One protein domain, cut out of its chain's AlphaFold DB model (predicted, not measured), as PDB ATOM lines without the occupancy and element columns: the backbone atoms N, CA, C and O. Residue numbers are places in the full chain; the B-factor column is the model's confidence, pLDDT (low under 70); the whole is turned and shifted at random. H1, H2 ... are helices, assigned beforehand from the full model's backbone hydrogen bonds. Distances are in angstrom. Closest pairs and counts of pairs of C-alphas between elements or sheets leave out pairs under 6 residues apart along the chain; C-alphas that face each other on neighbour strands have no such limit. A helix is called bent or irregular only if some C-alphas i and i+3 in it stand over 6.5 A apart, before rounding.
ATOM      1  N   MET A  18     155.397 181.033 196.231       91.44
ATOM      2  CA  MET A  18     154.509 182.186 196.310       91.44
ATOM      3  C   MET A  18     153.886 182.257 197.703       91.44
ATOM      4  O   MET A  18     153.381 181.238 198.183       91.44
ATOM      5  N   PRO A  19     153.870 183.433 198.345       90.50
ATOM      6  CA  PRO A  19     153.141 183.599 199.590       90.50
ATOM      7  C   PRO A  19     151.639 183.422 199.363       90.50
ATOM      8  O   PRO A  19     151.089 183.817 198.332       90.50
ATOM      9  N   SER A  20     150.964 182.838 200.351       88.56
ATOM     10  CA  SER A  20     149.508 182.723 200.332       88.56
ATOM     11  C   SER A  20     148.867 184.111 200.329       88.56
ATOM     12  O   SER A  20     149.223 184.972 201.131       88.56
ATOM     13  N   ALA A  21     147.857 184.300 199.479       86.12
ATOM     14  CA  ALA A  21     147.093 185.547 199.401       86.12
ATOM     15  C   ALA A  21     146.294 185.865 200.683       86.12
ATOM     16  O   ALA A  21     145.746 186.956 200.804       86.12
ATOM     17  N   ASN A  22     146.214 184.917 201.624       87.75
ATOM     18  CA  ASN A  22     145.516 185.078 202.901       87.75
ATOM     19  C   ASN A  22     146.443 185.501 204.054       87.75
ATOM     20  O   ASN A  22     145.976 185.618 205.188       87.75
ATOM     21  N   LEU A  23     147.746 185.682 203.808       90.12
ATOM     22  CA  LEU A  23     148.668 186.168 204.833       90.12
ATOM     23  C   LEU A  23     148.432 187.658 205.098       90.12
ATOM     24  O   LEU A  23     148.275 188.446 204.168       90.12
ATOM     25  N   ILE A  24     148.414 188.032 206.381       90.88
ATOM     26  CA  ILE A  24     148.320 189.437 206.805       90.88
ATOM     27  C   ILE A  24     149.625 190.158 206.456       90.88
ATOM     28  O   ILE A  24     149.599 191.206 205.817       90.88
ATOM     29  N   ASP A  25     150.749 189.546 206.826       92.88
ATOM     30  CA  ASP A  25     152.087 190.018 206.500       92.88
ATOM     31  C   ASP A  25     152.647 189.152 205.370       92.88
ATOM     32  O   ASP A  25     152.734 187.928 205.488       92.88
ATOM     33  N   THR A  26     152.969 189.781 204.240       93.06
ATOM     34  CA  THR A  26     153.521 189.071 203.081       93.06
ATOM     35  C   THR A  26     155.024 188.895 203.278       93.06
ATOM     36  O   THR A  26     155.715 189.915 203.343       93.06
ATOM     37  N   PRO A  27     155.533 187.652 203.355       95.06
ATOM     38  CA  PRO A  27     156.960 187.418 203.494       95.06
ATOM     39  C   PRO A  27     157.702 187.900 202.250       95.06
ATOM     40  O   PRO A  27     157.167 187.875 201.134       95.06
ATOM     41  N   ASP A  28     158.947 188.317 202.436       95.50
ATOM     42  CA  ASP A  28     159.817 188.631 201.314       95.50
ATOM     43  C   ASP A  28     160.286 187.358 200.573       95.50
ATOM     44  O   ASP A  28     159.899 186.223 200.883       95.50
ATOM     45  N   ASN A  29     161.088 187.534 199.518       97.12
ATOM     46  CA  ASN A  29     161.562 186.401 198.724       97.12
ATOM     47  C   ASN A  29     162.487 185.461 199.516       97.12
ATOM     48  O   ASN A  29     162.471 184.261 199.249       97.12
ATOM     49  N   GLN A  30     163.297 185.978 200.444       97.44
ATOM     50  CA  GLN A  30     164.215 185.145 201.216       97.44
ATOM     51  C   GLN A  30     163.431 184.382 202.278       97.44
ATOM     52  O   GLN A  30     163.594 183.176 202.381       97.44
ATOM     53  N   GLU A  31     162.495 185.032 202.967       96.69
ATOM     54  CA  GLU A  31     161.595 184.367 203.916       96.69
ATOM     55  C   GLU A  31     160.760 183.269 203.234       96.69
ATOM     56  O   GLU A  31     160.573 182.179 203.779       96.69
ATOM     57  N   THR A  32     160.301 183.516 202.002       96.62
ATOM     58  CA  THR A  32     159.589 182.510 201.195       96.62
ATOM     59  C   THR A  32     160.495 181.329 200.824       96.62
ATOM     60  O   THR A  32     160.066 180.173 200.877       96.62
ATOM     61  N   LEU A  33     161.749 181.596 200.447       97.56
ATOM     62  CA  LEU A  33     162.744 180.566 200.137       97.56
ATOM     63  C   LEU A  33     163.147 179.761 201.384       97.56
ATOM     64  O   LEU A  33     163.265 178.539 201.322       97.56
ATOM     65  N   ASP A  34     163.303 180.427 202.521       97.25
ATOM     66  CA  ASP A  34     163.630 179.846 203.822       97.25
ATOM     67  C   ASP A  34     162.515 178.915 204.314       97.25
ATOM     68  O   ASP A  34     162.777 177.806 204.789       97.25
ATOM     69  N   ALA A  35     161.251 179.309 204.127       95.50
ATOM     70  CA  ALA A  35     160.104 178.454 204.420       95.50
ATOM     71  C   ALA A  35     160.117 177.163 203.581       95.50
ATOM     72  O   ALA A  35     159.826 176.086 204.099       95.50
ATOM     73  N   PHE A  36     160.498 177.244 202.303       95.56
ATOM     74  CA  PHE A  36     160.631 176.060 201.455       95.56
ATOM     75  C   PHE A  36     161.833 175.195 201.861       95.56
ATOM     76  O   PHE A  36     161.696 173.990 202.066       95.56
ATOM     77  N   THR A  37     163.017 175.793 201.980       96.88
ATOM     78  CA  THR A  37     164.258 175.050 202.243       96.88
ATOM     79  C   THR A  37     164.253 174.407 203.625       96.88
ATOM     80  O   THR A  37     164.679 173.266 203.741       96.88
ATOM     81  N   SER A  38     163.680 175.045 204.649       96.12
ATOM     82  CA  SER A  38     163.549 174.428 205.978       96.12
ATOM     83  C   SER A  38     162.723 173.135 205.980       96.12
ATOM     84  O   SER A  38     163.014 172.233 206.766       96.12
ATOM     85  N   ALA A  39     161.724 173.020 205.098       91.69
ATOM     86  CA  ALA A  39     160.856 171.848 205.006       91.69
ATOM     87  C   ALA A  39     161.373 170.786 204.021       91.69
ATOM     88  O   ALA A  39     161.304 169.593 204.314       91.69
ATOM     89  N   TYR A  40     161.872 171.205 202.854       91.12
ATOM     90  CA  TYR A  40     162.134 170.301 201.727       91.12
ATOM     91  C   TYR A  40     163.615 170.110 201.395       91.12
ATOM     92  O   TYR A  40     163.963 169.089 200.808       91.12
ATOM     93  N   LEU A  41     164.480 171.062 201.760       94.31
ATOM     94  CA  LEU A  41     165.928 171.020 201.509       94.31
ATOM     95  C   LEU A  41     166.711 171.490 202.754       94.31
ATOM     96  O   LEU A  41     167.449 172.483 202.685       94.31
ATOM     97  N   PRO A  42     166.530 170.832 203.917       94.81
ATOM     98  CA  PRO A  42     167.086 171.297 205.189       94.81
ATOM     99  C   PRO A  42     168.619 171.395 205.188       94.81
ATOM    100  O   PRO A  42     169.187 172.125 205.993       94.81
ATOM    101  N   GLU A  43     169.301 170.703 204.274       94.38
ATOM    102  CA  GLU A  43     170.749 170.761 204.084       94.38
ATOM    103  C   GLU A  43     171.277 172.119 203.590       94.38
ATOM    104  O   GLU A  43     172.439 172.435 203.846       94.38
ATOM    105  N   VAL A  44     170.457 172.921 202.898       96.06
ATOM    106  CA  VAL A  44     170.847 174.262 202.419       96.06
ATOM    107  C   VAL A  44     170.201 175.393 203.214       96.06
ATOM    108  O   VAL A  44     170.592 176.550 203.045       96.06
ATOM    109  N   PHE A  45     169.252 175.084 204.098       97.00
ATOM    110  CA  PHE A  45     168.568 176.074 204.925       97.00
ATOM    111  C   PHE A  45     169.554 176.854 205.814       97.00
ATOM    112  O   PHE A  45     170.363 176.268 206.535       97.00
ATOM    113  N   GLY A  46     169.497 178.189 205.755       93.81
ATOM    114  CA  GLY A  46     170.380 179.080 206.520       93.81
ATOM    115  C   GLY A  46     171.850 179.085 206.073       93.81
ATOM    116  O   GLY A  46     172.702 179.636 206.773       93.81
ATOM    117  N   THR A  47     172.169 178.469 204.931       96.88
ATOM    118  CA  THR A  47     173.517 178.459 204.341       96.88
ATOM    119  C   THR A  47     173.624 179.450 203.184       96.88
ATOM    120  O   THR A  47     172.618 179.855 202.611       96.88
ATOM    121  N   GLU A  48     174.847 179.782 202.761       95.50
ATOM    122  CA  GLU A  48     175.065 180.628 201.576       95.50
ATOM    123  C   GLU A  48     174.430 180.038 200.303       95.50
ATOM    124  O   GLU A  48     173.910 180.779 199.473       95.50
ATOM    125  N   ALA A  49     174.397 178.706 200.170       94.81
ATOM    126  CA  ALA A  49     173.772 178.037 199.030       94.81
ATOM    127  C   ALA A  49     172.241 178.216 198.994       94.81
ATOM    128  O   ALA A  49     171.659 178.241 197.905       94.81
ATOM    129  N   GLY A  50     171.608 178.349 200.165       96.38
ATOM    130  CA  GLY A  50     170.171 178.579 200.336       96.38
ATOM    131  C   GLY A  50     169.751 180.048 200.252       96.38
ATOM    132  O   GLY A  50     168.567 180.342 200.387       96.38
ATOM    133  N   ASN A  51     170.686 180.969 200.010       97.81
ATOM    134  CA  ASN A  51     170.368 182.381 199.829       97.81
ATOM    135  C   ASN A  51     169.951 182.688 198.382       97.81
ATOM    136  O   ASN A  51     170.355 182.013 197.424       97.81
ATOM    137  N   LEU A  52     169.162 183.751 198.228       98.00
ATOM    138  CA  LEU A  52     168.877 184.355 196.930       98.00
ATOM    139  C   LEU A  52     170.158 184.876 196.268       98.00
ATOM    140  O   LEU A  52     171.018 185.476 196.917       98.00
ATOM    141  N   GLN A  53     170.250 184.699 194.952       97.19
ATOM    142  CA  GLN A  53     171.251 185.370 194.123       97.19
ATOM    143  C   GLN A  53     170.786 186.776 193.711       97.19
ATOM    144  O   GLN A  53     169.607 187.119 193.808       97.19
ATOM    145  N   GLU A  54     171.714 187.604 193.221       96.50
ATOM    146  CA  GLU A  54     171.411 188.968 192.767       96.50
ATOM    147  C   GLU A  54     170.301 188.966 191.697       96.50
ATOM    148  O   GLU A  54     170.435 188.344 190.642       96.50
ATOM    149  N   GLY A  55     169.198 189.670 191.972       95.75
ATOM    150  CA  GLY A  55     168.033 189.758 191.081       95.75
ATOM    151  C   GLY A  55     167.132 188.515 191.047       95.75
ATOM    152  O   GLY A  55     166.156 188.495 190.294       95.75
ATOM    153  N   GLU A  56     167.426 187.489 191.846       97.25
ATOM    154  CA  GLU A  56     166.640 186.260 191.933       97.25
ATOM    155  C   GLU A  56     165.413 186.447 192.842       97.25
ATOM    156  O   GLU A  56     165.474 187.093 193.886       97.25
ATOM    157  N   ASN A  57     164.277 185.867 192.452       97.06
ATOM    158  CA  ASN A  57     163.102 185.759 193.322       97.06
ATOM    159  C   ASN A  57     162.995 184.347 193.916       97.06
ATOM    160  O   ASN A  57     163.657 183.420 193.449       97.06
ATOM    161  N   ALA A  58     162.120 184.160 194.908       97.25
ATOM    162  CA  ALA A  58     161.986 182.886 195.619       97.25
ATOM    163  C   ALA A  58     161.736 181.698 194.674       97.25
ATOM    164  O   ALA A  58     162.377 180.658 194.794       97.25
ATOM    165  N   ARG A  59     160.846 181.856 193.683       96.88
ATOM    166  CA  ARG A  59     160.526 180.794 192.709       96.88
ATOM    167  C   ARG A  59     161.731 180.395 191.866       96.88
ATOM    168  O   ARG A  59     161.943 179.208 191.631       96.88
ATOM    169  N   ALA A  60     162.494 181.376 191.389       97.19
ATOM    170  CA  ALA A  60     163.697 181.129 190.605       97.19
ATOM    171  C   ALA A  60     164.761 180.400 191.439       97.19
ATOM    172  O   ALA A  60     165.317 179.411 190.962       97.19
ATOM    173  N   ALA A  61     164.944 180.803 192.701       97.88
ATOM    174  CA  ALA A  61     165.863 180.146 193.627       97.88
ATOM    175  C   ALA A  61     165.456 178.705 193.940       97.88
ATOM    176  O   ALA A  61     166.288 177.804 193.848       97.88
ATOM    177  N   ILE A  62     164.173 178.457 194.225       97.94
ATOM    178  CA  ILE A  62     163.659 177.098 194.440       97.94
ATOM    179  C   ILE A  62     163.904 176.242 193.195       97.94
ATOM    180  O   ILE A  62     164.446 175.150 193.314       97.94
ATOM    181  N   ALA A  63     163.607 176.746 191.991       97.62
ATOM    182  CA  ALA A  63     163.865 176.002 190.758       97.62
ATOM    183  C   ALA A  63     165.356 175.694 190.562       97.62
ATOM    184  O   ALA A  63     165.706 174.563 190.232       97.62
ATOM    185  N   ARG A  64     166.244 176.666 190.803       97.38
ATOM    186  CA  ARG A  64     167.699 176.468 190.754       97.38
ATOM    187  C   ARG A  64     168.152 175.370 191.721       97.38
ATOM    188  O   ARG A  64     168.898 174.481 191.313       97.38
ATOM    189  N   LEU A  65     167.697 175.419 192.973       97.50
ATOM    190  CA  LEU A  65     168.033 174.425 193.995       97.50
ATOM    191  C   LEU A  65     167.482 173.039 193.638       97.50
ATOM    192  O   LEU A  65     168.228 172.062 193.667       97.50
ATOM    193  N   SER A  66     166.220 172.948 193.215       96.50
ATOM    194  CA  SER A  66     165.601 171.693 192.779       96.50
ATOM    195  C   SER A  66     166.352 171.062 191.606       96.50
ATOM    196  O   SER A  66     166.632 169.867 191.636       96.50
ATOM    197  N   ARG A  67     166.758 171.846 190.595       97.00
ATOM    198  CA  ARG A  67     167.574 171.343 189.471       97.00
ATOM    199  C   ARG A  67     168.909 170.776 189.933       97.00
ATOM    200  O   ARG A  67     169.305 169.720 189.447       97.00
ATOM    201  N   ALA A  68     169.582 171.448 190.866       96.06
ATOM    202  CA  ALA A  68     170.824 170.942 191.440       96.06
ATOM    203  C   ALA A  68     170.597 169.585 192.126       96.06
ATOM    204  O   ALA A  68     171.347 168.645 191.870       96.06
ATOM    205  N   VAL A  69     169.509 169.445 192.891       94.44
ATOM    206  CA  VAL A  69     169.126 168.174 193.528       94.44
ATOM    207  C   VAL A  69     168.838 167.078 192.499       94.44
ATOM    208  O   VAL A  69     169.346 165.967 192.650       94.44
ATOM    209  N   TYR A  70     168.070 167.361 191.439       95.44
ATOM    210  CA  TYR A  70     167.801 166.384 190.372       95.44
ATOM    211  C   TYR A  70     169.090 165.939 189.674       95.44
ATOM    212  O   TYR A  70     169.298 164.739 189.468       95.44
ATOM    213  N   LYS A  71     169.993 166.881 189.381       96.19
ATOM    214  CA  LYS A  71     171.270 166.574 188.739       96.19
ATOM    215  C   LYS A  71     172.178 165.742 189.639       96.19
ATOM    216  O   LYS A  71     172.745 164.758 189.177       96.19
ATOM    217  N   GLU A  72     172.308 166.117 190.909       94.88
ATOM    218  CA  GLU A  72     173.195 165.452 191.867       94.88
ATOM    219  C   GLU A  72     172.682 164.063 192.259       94.88
ATOM    220  O   GLU A  72     173.445 163.097 192.253       94.88
ATOM    221  N   ARG A  73     171.390 163.945 192.591       91.38
ATOM    222  CA  ARG A  73     170.825 162.710 193.158       91.38
ATOM    223  C   ARG A  73     170.338 161.723 192.107       91.38
ATOM    224  O   ARG A  73     170.356 160.525 192.366       91.38
ATOM    225  N   MET A  74     169.876 162.210 190.954       91.75
ATOM    226  CA  MET A  74     169.262 161.370 189.913       91.75
ATOM    227  C   MET A  74     170.025 161.399 188.588       91.75
ATOM    228  O   MET A  74     169.686 160.647 187.680       91.75
ATOM    229  N   GLY A  75     171.031 162.267 188.446       95.06
ATOM    230  CA  GLY A  75     171.732 162.465 187.178       95.06
ATOM    231  C   GLY A  75     170.910 163.196 186.114       95.06
ATOM    232  O   GLY A  75     171.409 163.382 185.009       95.06
ATOM    233  N   VAL A  76     169.690 163.641 186.434       95.75
ATOM    234  CA  VAL A  76     168.754 164.239 185.473       95.75
ATOM    235  C   VAL A  76     169.085 165.711 185.252       95.75
ATOM    236  O   VAL A  76     169.074 166.513 186.187       95.75
ATOM    237  N   ASP A  77     169.372 166.080 184.005       95.31
ATOM    238  CA  ASP A  77     169.531 167.457 183.574       95.31
ATOM    239  C   ASP A  77     168.177 168.091 183.285       95.31
ATOM    240  O   ASP A  77     167.570 167.926 182.228       95.31
ATOM    241  N   ALA A  78     167.700 168.858 184.255       95.31
ATOM    242  CA  ALA A  78     166.478 169.613 184.087       95.31
ATOM    243  C   ALA A  78     166.730 171.027 183.548       95.31
ATOM    244  O   ALA A  78     165.781 171.789 183.521       95.31
ATOM    245  N   THR A  79     167.938 171.439 183.145       94.38
ATOM    246  CA  THR A  79     168.259 172.852 182.822       94.38
ATOM    247  C   THR A  79     167.243 173.538 181.899       94.38
ATOM    248  O   THR A  79     166.812 174.651 182.197       94.38
ATOM    249  N   ASP A  80     166.799 172.849 180.847       94.12
ATOM    250  CA  ASP A  80     165.882 173.398 179.838       94.12
ATOM    251  C   ASP A  80     164.387 173.177 180.152       94.12
ATOM    252  O   ASP A  80     163.515 173.611 179.397       94.12
ATOM    253  N   ILE A  81     164.059 172.516 181.266       94.88
ATOM    254  CA  ILE A  81     162.670 172.248 181.667       94.88
ATOM    255  C   ILE A  81     162.064 173.508 182.301       94.88
ATOM    256  O   ILE A  81     162.701 174.087 183.181       94.88
ATOM    257  N   PRO A  82     160.835 173.937 181.956       95.00
ATOM    258  CA  PRO A  82     160.205 175.109 182.565       95.00
ATOM    259  C   PRO A  82     160.153 175.042 184.097       95.00
ATOM    260  O   PRO A  82     159.923 173.979 184.670       95.00
ATOM    261  N   ASN A  83     160.312 176.182 184.783       95.19
ATOM    262  CA  ASN A  83     160.274 176.218 186.256       95.19
ATOM    263  C   ASN A  83     158.995 175.586 186.816       95.19
ATOM    264  O   ASN A  83     159.074 174.855 187.795       95.19
ATOM    265  N   SER A  84     157.844 175.815 186.180       93.50
ATOM    266  CA  SER A  84     156.566 175.256 186.627       93.50
ATOM    267  C   SER A  84     156.546 173.729 186.644       93.50
ATOM    268  O   SER A  84     155.972 173.143 187.549       93.50
ATOM    269  N   GLU A  85     157.206 173.064 185.699       93.69
ATOM    270  CA  GLU A  85     157.273 171.595 185.687       93.69
ATOM    271  C   GLU A  85     158.264 171.044 186.719       93.69
ATOM    272  O   GLU A  85     158.146 169.895 187.143       93.69
TER     273      GLU A  85
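Overview. This is residues 18 to 85 of the 210 residues of an uncharacterized protein of Sphingomonadales bacterium (UniProt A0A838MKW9). Two helices run the same way at a small angle, touching where both begin, and a long loop leads from the end of H1 back to the start of H2. Before H1 the printed part makes a loop of which residues 20 to 25 stick out at one end of the long axis; after H2, residues 75 to 85 turn and fold back along that helix. The printed part has 68 residues with two named helices, H1 then H2, and no named strand; its class is all helix, with under half of the residues, 29 of 68, in named elements. The whole is compact, with a radius of gyration of the C-alphas of 12.5 A, and elongated in outline, spanning 41 by 25 by 23 A.

Arrangement. Residues 20 to 25 stand free. H1, residues 29 to 40, and H2, residues 58 to 74, touch; their closest C-alphas are those of Asn 29 and Ala 58, 4.7 A apart. H2 touches H1 with residues 58 to 62 alone. Their lines stand at a shallow tilt of 31 degrees, the same way, with centres 13.2 A apart. Every O i to N i+4 pair of H2 is within hydrogen-bond range; in H1, 7 of 8 are.

Along the chain. H1 begins at C-alpha 29 at (161.562, 186.401, 198.724) and measures 16.4 A from first to last C-alpha. H2, the longest helix with 17 residues, measures 23.4 A and ends at C-alpha 74 at (169.262, 161.370, 189.913). Neither helix is bent or irregular.

Size, cuts and confidence. The two C-alphas farthest apart are those of Ile 24 and Gly 75, 40.8 A. The link from H1 to H2, residues 41 to 57, is long. The printed part has no cut. Its mean pLDDT is 95.0, and no printed residue is under 70.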